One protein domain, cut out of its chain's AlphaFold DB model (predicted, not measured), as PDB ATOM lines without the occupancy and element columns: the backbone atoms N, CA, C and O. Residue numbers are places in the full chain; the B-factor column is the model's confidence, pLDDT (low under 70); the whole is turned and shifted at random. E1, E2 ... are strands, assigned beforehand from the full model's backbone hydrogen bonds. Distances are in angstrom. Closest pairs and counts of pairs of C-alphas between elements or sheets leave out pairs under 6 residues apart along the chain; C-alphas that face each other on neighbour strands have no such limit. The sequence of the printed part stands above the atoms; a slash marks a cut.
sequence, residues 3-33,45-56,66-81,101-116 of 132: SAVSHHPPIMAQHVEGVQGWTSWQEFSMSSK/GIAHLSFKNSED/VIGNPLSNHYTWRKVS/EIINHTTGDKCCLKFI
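What this domain is: This is residues 3 to 33, 45 to 56, 66 to 81 and 101 to 116 of the 132 residues of an uncharacterized protein of Hyalella azteca (UniProt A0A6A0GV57). The printed part is a single wall of seven strands, a twisted antiparallel sheet in which the strands lie side by side in the order they have along the chain. No named helix covers either face, and the long strand E3 reaches to Lys 33, one end of the domain's greatest length. Of 75 printed residues, 48 are in the named strands E1, E2, E3, E4, E5, E6 and E7, and the class is all strand. The whole is loose, with a radius of gyration of the C-alphas of 14.3 A, and spans 45 by 31 by 21 A.

Where its parts are: E1, residues 3 to 7, begins with C-alpha 3 at (12.861, 130.188, 62.700) and is 11.2 A long from first to last C-alpha. E2, residues 10 to 17, is 23.7 A long. E3, residues 23 to 33, is the longest strand by residues, 31.8 A long, and ends with C-alpha 33 at (-2.049, 111.813, 67.561). E4, residues 46 to 52, and E5, residues 72 to 78, are each 19.9 A long. E6, residues 101 to 104, is 9.9 A long. E7, residues 110 to 115, is 16.2 A long and ends with C-alpha 115 at (-1.310, 109.203, 48.514).

How they stand to each other: E1 and E7 are the edge strands; the others are inner strands. E1, E2 and E3 form a meander, each strand the antiparallel neighbour of the one before. E1 and E2 are a hairpin at 168 degrees between their directions, with N 5 and O 11 within hydrogen-bond range at 2.9 A. E2 and E3 are a hairpin at 156 degrees, with N 28 and O 12 at 2.7 A. E3 and E4 are antiparallel at 167 degrees, with N 48 and O 25 at 2.8 A. E4 and E5 are antiparallel at 161 degrees; C-alphas 50 and 74 face each other at 4.5 A, and N 75 and O 49 are 2.8 A apart. E5 and E6 stand at 166 degrees, antiparallel, with N 76 and O 103 at 3.0 A. E6 and E7 are a hairpin at 160 degrees, with N 102 and O 111 at 2.8 A. Among the pairs that are apart are E1 and E7. From edge to edge the strands' lines turn by 62 degrees.

The domain as a whole: The C-alphas of Lys 33 and Glu 55, the two farthest apart, are 46.6 A from each other. Three cuts leave out residues 34 to 44, 57 to 65 and 82 to 100, with C-alpha gaps of 16.8, 12.3 and 13.3 A. The links printed whole, E1 to E2, E2 to E3 and E6 to E7, are tight. Mean pLDDT of the printed part is 84.0; it is under 70 at residue 3 and residues 7 to 9, 53 to 56 and 66 to 70.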
ATOM      1  N   SER A   3      13.044 129.618  61.368       60.38
ATOM      2  CA  SER A   3      12.861 130.188  62.700       60.38
ATOM      3  C   SER A   3      11.685 129.521  63.406       60.38
ATOM      4  O   SER A   3      10.657 129.225  62.797       60.38
ATOM      5  N   ALA A   4      11.833 129.263  64.706       72.38
ATOM      6  CA  ALA A   4      10.693 128.957  65.563       72.38
ATOM      7  C   ALA A   4       9.973 130.278  65.867       72.38
ATOM      8  O   ALA A   4      10.605 131.217  66.346       72.38
ATOM      9  N   VAL A   5       8.683 130.368  65.538       73.25
ATOM     10  CA  VAL A   5       7.891 131.608  65.652       73.25
ATOM     11  C   VAL A   5       6.931 131.550  66.844       73.25
ATOM     12  O   VAL A   5       6.611 132.580  67.424       73.25
ATOM     13  N   SER A   6       6.514 130.349  67.262       70.31
ATOM     14  CA  SER A   6       5.726 130.143  68.482       70.31
ATOM     15  C   SER A   6       6.050 128.803  69.137       70.31
ATOM     16  O   SER A   6       6.336 127.819  68.452       70.31
ATOM     17  N   HIS A   7       5.979 128.764  70.470       59.44
ATOM     18  CA  HIS A   7       6.180 127.557  71.274       59.44
ATOM     19  C   HIS A   7       4.860 126.926  71.756       59.44
ATOM     20  O   HIS A   7       4.855 125.748  72.108       59.44
ATOM     21  N   HIS A   8       3.733 127.653  71.701       69.00
ATOM     22  CA  HIS A   8       2.410 127.172  72.122       69.00
ATOM     23  C   HIS A   8       1.281 127.806  71.274       69.00
ATOM     24  O   HIS A   8       0.814 128.891  71.615       69.00
ATOM     25  N   PRO A   9       0.801 127.160  70.190       61.38
ATOM     26  CA  PRO A   9       1.251 125.879  69.640       61.38
ATOM     27  C   PRO A   9       2.601 126.000  68.903       61.38
ATOM     28  O   PRO A   9       2.955 127.096  68.469       61.38
ATOM     29  N   PRO A  10       3.360 124.900  68.731       73.75
ATOM     30  CA  PRO A  10       4.613 124.919  67.982       73.75
ATOM     31  C   PRO A  10       4.381 125.343  66.527       73.75
ATOM     32  O   PRO A  10       3.706 124.641  65.769       73.75
ATOM     33  N   ILE A  11       4.957 126.481  66.143       80.50
ATOM     34  CA  ILE A  11       4.912 127.015  64.780       80.50
ATOM     35  C   ILE A  11       6.339 127.339  64.352       80.50
ATOM     36  O   ILE A  11       7.071 128.050  65.045       80.50
ATOM     37  N   MET A  12       6.728 126.830  63.190       86.19
ATOM     38  CA  MET A  12       8.000 127.130  62.543       86.19
ATOM     39  C   MET A  12       7.739 127.867  61.233       86.19
ATOM     40  O   MET A  12       6.859 127.479  60.475       86.19
ATOM     41  N   ALA A  13       8.535 128.884  60.930       88.00
ATOM     42  CA  ALA A  13       8.597 129.474  59.602       88.00
ATOM     43  C   ALA A  13       9.872 129.009  58.894       88.00
ATOM     44  O   ALA A  13      10.947 128.913  59.490       88.00
ATOM     45  N   GLN A  14       9.760 128.728  57.603       91.00
ATOM     46  CA  GLN A  14      10.887 128.399  56.744       91.00
ATOM     47  C   GLN A  14      10.827 129.250  55.479       91.00
ATOM     48  O   GLN A  14       9.769 129.398  54.876       91.00
ATOM     49  N   HIS A  15      11.987 129.752  55.062       90.31
ATOM     50  CA  HIS A  15      12.197 130.494  53.826       90.31
ATOM     51  C   HIS A  15      13.457 129.983  53.119       90.31
ATOM     52  O   HIS A  15      14.524 129.866  53.731       90.31
ATOM     53  N   VAL A  16      13.340 129.662  51.836       91.69
ATOM     54  CA  VAL A  16      14.406 129.108  51.000       91.69
ATOM     55  C   VAL A  16      14.404 129.827  49.663       91.69
ATOM     56  O   VAL A  16      13.365 129.951  49.024       91.69
ATOM     57  N   GLU A  17      15.582 130.246  49.227       87.62
ATOM     58  CA  GLU A  17      15.809 130.813  47.903       87.62
ATOM     59  C   GLU A  17      16.714 129.869  47.117       87.62
ATOM     60  O   GLU A  17      17.720 129.373  47.627       87.62
ATOM     61  N   GLY A  18      16.331 129.587  45.879       83.12
ATOM     62  CA  GLY A  18      17.111 128.807  44.940       83.12
ATOM     63  C   GLY A  18      17.973 129.699  44.061       83.12
ATOM     64  O   GLY A  18      17.530 130.739  43.581       83.12
ATOM     65  N   VAL A  19      19.182 129.231  43.746       81.12
ATOM     66  CA  VAL A  19      20.132 129.936  42.862       81.12
ATOM     67  C   VAL A  19      19.573 130.226  41.462       81.12
ATOM     68  O   VAL A  19      20.025 131.144  40.791       81.12
ATOM     69  N   GLN A  20      18.565 129.466  41.028       80.56
ATOM     70  CA  GLN A  20      17.874 129.651  39.748       80.56
ATOM     71  C   GLN A  20      16.663 130.597  39.848       80.56
ATOM     72  O   GLN A  20      15.839 130.646  38.942       80.56
ATOM     73  N   GLY A  21      16.541 131.352  40.944       77.56
ATOM     74  CA  GLY A  21      15.545 132.411  41.090       77.56
ATOM     75  C   GLY A  21      14.160 131.949  41.535       77.56
ATOM     76  O   GLY A  21      13.213 132.716  41.389       77.56
ATOM     77  N   TRP A  22      14.025 130.736  42.074       85.25
ATOM     78  CA  TRP A  22      12.797 130.303  42.745       85.25
ATOM     79  C   TRP A  22      12.868 130.592  44.243       85.25
ATOM     80  O   TRP A  22      13.939 130.525  44.843       85.25
ATOM     81  N   THR A  23      11.722 130.860  44.859       90.38
ATOM     82  CA  THR A  23      11.619 131.094  46.304       90.38
ATOM     83  C   THR A  23      10.521 130.216  46.874       90.38
ATOM     84  O   THR A  23       9.434 130.127  46.309       90.38
ATOM     85  N   SER A  24      10.787 129.563  48.001       92.56
ATOM     86  CA  SER A  24       9.802 128.783  48.739       92.56
ATOM     87  C   SER A  24       9.746 129.234  50.185       92.56
ATOM     88  O   SER A  24      10.770 129.377  50.851       92.56
ATOM     89  N   TRP A  25       8.532 129.418  50.686       93.31
ATOM     90  CA  TRP A  25       8.289 129.712  52.086       93.31
ATOM     91  C   TRP A  25       7.125 128.887  52.595       93.31
ATOM     92  O   TRP A  25       6.227 128.505  51.847       93.31
ATOM     93  N   GLN A  26       7.162 128.561  53.874       92.94
ATOM     94  CA  GLN A  26       6.090 127.816  54.504       92.94
ATOM     95  C   GLN A  26       6.049 128.137  55.984       92.94
ATOM     96  O   GLN A  26       7.084 128.245  56.646       92.94
ATOM     97  N   GLU A  27       4.832 128.233  56.492       87.25
ATOM     98  CA  GLU A  27       4.579 128.030  57.903       87.25
ATOM     99  C   GLU A  27       4.367 126.533  58.120       87.25
ATOM    100  O   GLU A  27       3.672 125.861  57.357       87.25
ATOM    101  N   PHE A  28       4.987 125.994  59.155       85.31
ATOM    102  CA  PHE A  28       4.832 124.619  59.563       85.31
ATOM    103  C   PHE A  28       4.307 124.572  60.991       85.31
ATOM    104  O   PHE A  28       5.021 124.836  61.958       85.31
ATOM    105  N   SER A  29       3.044 124.188  61.093       87.69
ATOM    106  CA  SER A  29       2.370 123.785  62.317       87.69
ATOM    107  C   SER A  29       1.866 122.356  62.143       87.69
ATOM    108  O   SER A  29       1.548 121.925  61.029       87.69
ATOM    109  N   MET A  30       1.829 121.591  63.232       88.44
ATOM    110  CA  MET A  30       1.363 120.207  63.202       88.44
ATOM    111  C   MET A  30       0.452 119.897  64.384       88.44
ATOM    112  O   MET A  30       0.667 120.373  65.497       88.44
ATOM    113  N   SER A  31      -0.521 119.022  64.148       90.31
ATOM    114  CA  SER A  31      -1.172 118.252  65.203       90.31
ATOM    115  C   SER A  31      -0.614 116.833  65.188       90.31
ATOM    116  O   SER A  31      -0.383 116.268  64.116       90.31
ATOM    117  N   SER A  32      -0.399 116.245  66.363       90.25
ATOM    118  CA  SER A  32       0.034 114.858  66.486       90.25
ATOM    119  C   SER A  32      -0.968 114.032  67.293       90.25
ATOM    120  O   SER A  32      -1.582 114.510  68.246       90.25
ATOM    121  N   LYS A  33      -1.174 112.777  66.881       89.56
ATOM    122  CA  LYS A  33      -2.049 111.813  67.561       89.56
ATOM    123  C   LYS A  33      -1.290 110.518  67.786       89.56
ATOM    124  O   LYS A  33      -0.966 109.811  66.834       89.56
ATOM    125  N   GLY A  45      -0.027 123.780  58.150       89.62
ATOM    126  CA  GLY A  45       0.493 124.902  57.379       89.62
ATOM    127  C   GLY A  45       0.463 124.701  55.859       89.62
ATOM    128  O   GLY A  45       0.391 123.578  55.347       89.62
ATOM    129  N   ILE A  46       0.526 125.821  55.139       93.75
ATOM    130  CA  ILE A  46       0.575 125.881  53.675       93.75
ATOM    131  C   ILE A  46       2.021 126.111  53.243       93.75
ATOM    132  O   ILE A  46       2.730 126.950  53.805       93.75
ATOM    133  N   ALA A  47       2.448 125.371  52.227       95.12
ATOM    134  CA  ALA A  47       3.694 125.633  51.536       95.12
ATOM    135  C   ALA A  47       3.441 126.476  50.290       95.12
ATOM    136  O   ALA A  47       2.468 126.261  49.565       95.12
ATOM    137  N   HIS A  48       4.346 127.415  50.051       95.25
ATOM    138  CA  HIS A  48       4.364 128.284  48.892       95.25
ATOM    139  C   HIS A  48       5.647 128.056  48.090       95.25
ATOM    140  O   HIS A  48       6.725 127.817  48.649       95.25
ATOM    141  N   LEU A  49       5.528 128.164  46.773       93.62
ATOM    142  CA  LEU A  49       6.643 128.149  45.835       93.62
ATOM    143  C   LEU A  49       6.359 129.166  44.742       93.62
ATOM    144  O   LEU A  49       5.285 129.153  44.155       93.62
ATOM    145  N   SER A  50       7.316 130.034  44.461       91.00
ATOM    146  CA  SER A  50       7.229 130.987  43.367       91.00
ATOM    147  C   SER A  50       8.388 130.773  42.412       91.00
ATOM    148  O   SER A  50       9.545 130.751  42.836       91.00
ATOM    149  N   PHE A  51       8.077 130.676  41.125       86.69
ATOM    150  CA  PHE A  51       9.060 130.761  40.050       86.69
ATOM    151  C   PHE A  51       8.956 132.127  39.378       86.69
ATOM    152  O   PHE A  51       7.854 132.627  39.144       86.69
ATOM    153  N   LYS A  52      10.102 132.729  39.057       74.81
ATOM    154  CA  LYS A  52      10.159 133.883  38.152       74.81
ATOM    155  C   LYS A  52       9.839 133.404  36.734       74.81
ATOM    156  O   LYS A  52      10.323 132.342  36.340       74.81
ATOM    157  N   ASN A  53       9.039 134.154  35.978       67.69
ATOM    158  CA  ASN A  53       8.793 133.812  34.577       67.69
ATOM    159  C   ASN A  53      10.077 133.944  33.750       67.69
ATOM    160  O   ASN A  53      10.944 134.771  34.030       67.69
ATOM    161  N   SER A  54      10.205 133.116  32.712       58.06
ATOM    162  CA  SER A  54      11.373 133.096  31.824       58.06
ATOM    163  C   SER A  54      11.584 134.412  31.068       58.06
ATOM    164  O   SER A  54      12.730 134.762  30.791       58.06
ATOM    165  N   GLU A  55      10.510 135.153  30.781       57.62
ATOM    166  CA  GLU A  55      10.555 136.473  30.128       57.62
ATOM    167  C   GLU A  55      11.157 137.569  31.031       57.62
ATOM    168  O   GLU A  55      11.719 138.542  30.536       57.62
ATOM    169  N   ASP A  56      11.156 137.366  32.351       53.41
ATOM    170  CA  ASP A  56      11.627 138.321  33.368       53.41
ATOM    171  C   ASP A  56      13.159 138.275  33.579       53.41
ATOM    172  O   ASP A  56      13.725 139.000  34.397       53.41
ATOM    173  N   VAL A  66       7.693 139.179  45.381       56.88
ATOM    174  CA  VAL A  66       7.346 137.821  44.916       56.88
ATOM    175  C   VAL A  66       5.844 137.545  45.056       56.88
ATOM    176  O   VAL A  66       5.268 136.802  44.264       56.88
ATOM    177  N   ILE A  67       5.205 138.162  46.053       56.78
ATOM    178  CA  ILE A  67       3.776 138.026  46.337       56.78
ATOM    179  C   ILE A  67       3.016 139.132  45.602       56.78
ATOM    180  O   ILE A  67       3.314 140.311  45.781       56.78
ATOM    181  N   GLY A  68       2.015 138.746  44.807       58.66
ATOM    182  CA  GLY A  68       1.173 139.683  44.057       58.66
ATOM    183  C   GLY A  68       1.754 140.132  42.714       58.66
ATOM    184  O   GLY A  68       1.142 140.966  42.054       58.66
ATOM    185  N   ASN A  69       2.898 139.582  42.289       67.44
ATOM    186  CA  ASN A  69       3.401 139.790  40.936       67.44
ATOM    187  C   ASN A  69       2.618 138.900  39.947       67.44
ATOM    188  O   ASN A  69       2.753 137.678  40.010       67.44
ATOM    189  N   PRO A  70       1.840 139.467  39.007       65.38
ATOM    190  CA  PRO A  70       1.129 138.677  37.998       65.38
ATOM    191  C   PRO A  70       2.073 137.958  37.015       65.38
ATOM    192  O   PRO A  70       1.643 137.069  36.288       65.38
ATOM    193  N   LEU A  71       3.359 138.326  36.996       70.81
ATOM    194  CA  LEU A  71       4.412 137.741  36.165       70.81
ATOM    195  C   LEU A  71       5.228 136.655  36.888       70.81
ATOM    196  O   LEU A  71       6.255 136.224  36.370       70.81
ATOM    197  N   SER A  72       4.843 136.214  38.086       79.19
ATOM    198  CA  SER A  72       5.446 135.038  38.725       79.19
ATOM    199  C   SER A  72       4.445 133.892  38.746       79.19
ATOM    200  O   SER A  72       3.250 134.109  38.917       79.19
ATOM    201  N   ASN A  73       4.913 132.655  38.565       87.44
ATOM    202  CA  ASN A  73       4.074 131.480  38.787       87.44
ATOM    203  C   ASN A  73       4.086 131.149  40.279       87.44
ATOM    204  O   ASN A  73       5.119 130.715  40.805       87.44
ATOM    205  N   HIS A  74       2.956 131.363  40.955       92.00
ATOM    206  CA  HIS A  74       2.815 131.133  42.391       92.00
ATOM    207  C   HIS A  74       2.020 129.866  42.673       92.00
ATOM    208  O   HIS A  74       0.836 129.771  42.366       92.00
ATOM    209  N   TYR A  75       2.669 128.907  43.324       94.62
ATOM    210  CA  TYR A  75       2.090 127.630  43.696       94.62
ATOM    211  C   TYR A  75       1.855 127.540  45.196       94.62
ATOM    212  O   TYR A  75       2.705 127.947  45.996       94.62
ATOM    213  N   THR A  76       0.742 126.919  45.582       96.38
ATOM    214  CA  THR A  76       0.505 126.514  46.972       96.38
ATOM    215  C   THR A  76       0.035 125.083  47.084       96.38
ATOM    216  O   THR A  76      -0.729 124.617  46.240       96.38
ATOM    217  N   TRP A  77       0.419 124.428  48.175       97.25
ATOM    218  CA  TRP A  77      -0.105 123.119  48.549       97.25
ATOM    219  C   TRP A  77      -0.080 122.924  50.065       97.25
ATOM    220  O   TRP A  77       0.688 123.563  50.791       97.25
ATOM    221  N   ARG A  78      -0.911 122.001  50.556       94.94
ATOM    222  CA  ARG A  78      -0.830 121.476  51.926       94.94
ATOM    223  C   ARG A  78      -0.181 120.099  51.902       94.94
ATOM    224  O   ARG A  78      -0.423 119.309  50.993       94.94
ATOM    225  N   LYS A  79       0.665 119.813  52.892       94.12
ATOM    226  CA  LYS A  79       1.289 118.490  53.030       94.12
ATOM    227  C   LYS A  79       0.249 117.467  53.490       94.12
ATOM    228  O   LYS A  79      -0.636 117.789  54.277       94.12
ATOM    229  N   VAL A  80       0.385 116.235  53.009       95.44
ATOM    230  CA  VAL A  80      -0.452 115.112  53.447       95.44
ATOM    231  C   VAL A  80      -0.092 114.666  54.866       95.44
ATOM    232  O   VAL A  80       0.941 115.056  55.412       95.44
ATOM    233  N   SER A  81      -0.956 113.848  55.469       95.12
ATOM    234  CA  SER A  81      -0.673 113.260  56.780       95.12
ATOM    235  C   SER A  81       0.460 112.243  56.679       95.12
ATOM    236  O   SER A  81       0.551 111.513  55.693       95.12
ATOM    237  N   GLU A 101      -3.593 118.854  46.797       97.38
ATOM    238  CA  GLU A 101      -3.868 119.737  45.666       97.38
ATOM    239  C   GLU A 101      -2.747 120.780  45.592       97.38
ATOM    240  O   GLU A 101      -2.472 121.485  46.568       97.38
ATOM    241  N   ILE A 102      -2.078 120.841  44.444       97.62
ATOM    242  CA  ILE A 102      -1.116 121.882  44.094       97.62
ATOM    243  C   ILE A 102      -1.829 122.826  43.133       97.62
ATOM    244  O   ILE A 102      -2.254 122.403  42.059       97.62
ATOM    245  N   ILE A 103      -1.958 124.091  43.521       96.56
ATOM    246  CA  ILE A 103      -2.661 125.118  42.742       96.56
ATOM    247  C   ILE A 103      -1.641 126.140  42.262       96.56
ATOM    248  O   ILE A 103      -0.906 126.666  43.096       96.56
ATOM    249  N   ASN A 104      -1.620 126.428  40.960       93.38
ATOM    250  CA  ASN A 104      -0.981 127.616  40.401       93.38
ATOM    251  C   ASN A 104      -1.982 128.778  40.424       93.38
ATOM    252  O   ASN A 104      -2.975 128.755  39.702       93.38
ATOM    253  N   HIS A 105      -1.730 129.801  41.233       90.19
ATOM    254  CA  HIS A 105      -2.613 130.968  41.358       90.19
ATOM    255  C   HIS A 105      -2.530 131.917  40.164       90.19
ATOM    256  O   HIS A 105      -3.413 132.750  39.992       90.19
ATOM    257  N   THR A 106      -1.493 131.784  39.337       86.44
ATOM    258  CA  THR A 106      -1.267 132.644  38.171       86.44
ATOM    259  C   THR A 106      -2.051 132.155  36.962       86.44
ATOM    260  O   THR A 106      -2.718 132.942  36.298       86.44
ATOM    261  N   THR A 107      -2.003 130.850  36.682       88.12
ATOM    262  CA  THR A 107      -2.705 130.244  35.535       88.12
ATOM    263  C   THR A 107      -4.047 129.619  35.913       88.12
ATOM    264  O   THR A 107      -4.878 129.375  35.045       88.12
ATOM    265  N   GLY A 108      -4.269 129.345  37.201       89.62
ATOM    266  CA  GLY A 108      -5.411 128.572  37.690       89.62
ATOM    267  C   GLY A 108      -5.233 127.054  37.578       89.62
ATOM    268  O   GLY A 108      -6.136 126.317  37.978       89.62
ATOM    269  N   ASP A 109      -4.091 126.573  37.069       93.62
ATOM    270  CA  ASP A 109      -3.827 125.141  36.916       93.62
ATOM    271  C   ASP A 109      -3.824 124.413  38.260       93.62
ATOM    272  O   ASP A 109      -3.345 124.921  39.281       93.62
ATOM    273  N   LYS A 110      -4.308 123.171  38.242       96.38
ATOM    274  CA  LYS A 110      -4.386 122.313  39.422       96.38
ATOM    275  C   LYS A 110      -3.795 120.941  39.147       96.38
ATOM    276  O   LYS A 110      -4.104 120.310  38.140       96.38
ATOM    277  N   CYS A 111      -2.994 120.455  40.085       96.81
ATOM    278  CA  CYS A 111      -2.480 119.093  40.099       96.81
ATOM    279  C   CYS A 111      -2.901 118.409  41.401       96.81
ATOM    280  O   CYS A 111      -2.538 118.858  42.489       96.81
ATOM    281  N   CYS A 112      -3.664 117.322  41.291       96.44
ATOM    282  CA  CYS A 112      -4.148 116.556  42.436       96.44
ATOM    283  C   CYS A 112      -3.368 115.245  42.562       96.44
ATOM    284  O   CYS A 112      -3.385 114.408  41.661       96.44
ATOM    285  N   LEU A 113      -2.711 115.050  43.702       95.56
ATOM    286  CA  LEU A 113      -1.959 113.847  44.034       95.56
ATOM    287  C   LEU A 113      -2.681 113.076  45.137       95.56
ATOM    288  O   LEU A 113      -2.958 113.621  46.205       95.56
ATOM    289  N   LYS A 114      -2.932 111.786  44.904       93.88
ATOM    290  CA  LYS A 114      -3.510 110.884  45.903       93.88
ATOM    291  C   LYS A 114      -2.446 109.950  46.462       93.88
ATOM    292  O   LYS A 114      -1.867 109.143  45.739       93.88
ATOM    293  N   PHE A 115      -2.216 110.052  47.762       90.88
ATOM    294  CA  PHE A 115      -1.310 109.203  48.514       90.88
ATOM    295  C   PHE A 115      -2.127 108.098  49.183       90.88
ATOM    296  O   PHE A 115      -2.876 108.338  50.136       90.88
ATOM    297  N   ILE A 116      -2.030 106.895  48.622       87.69
ATOM    298  CA  ILE A 116      -2.719 105.709  49.129       87.69
ATOM    299  C   ILE A 116      -1.876 105.136  50.273       87.69
ATOM    300  O   ILE A 116      -0.691 104.880  50.049       87.69
TER     301      ILE A 116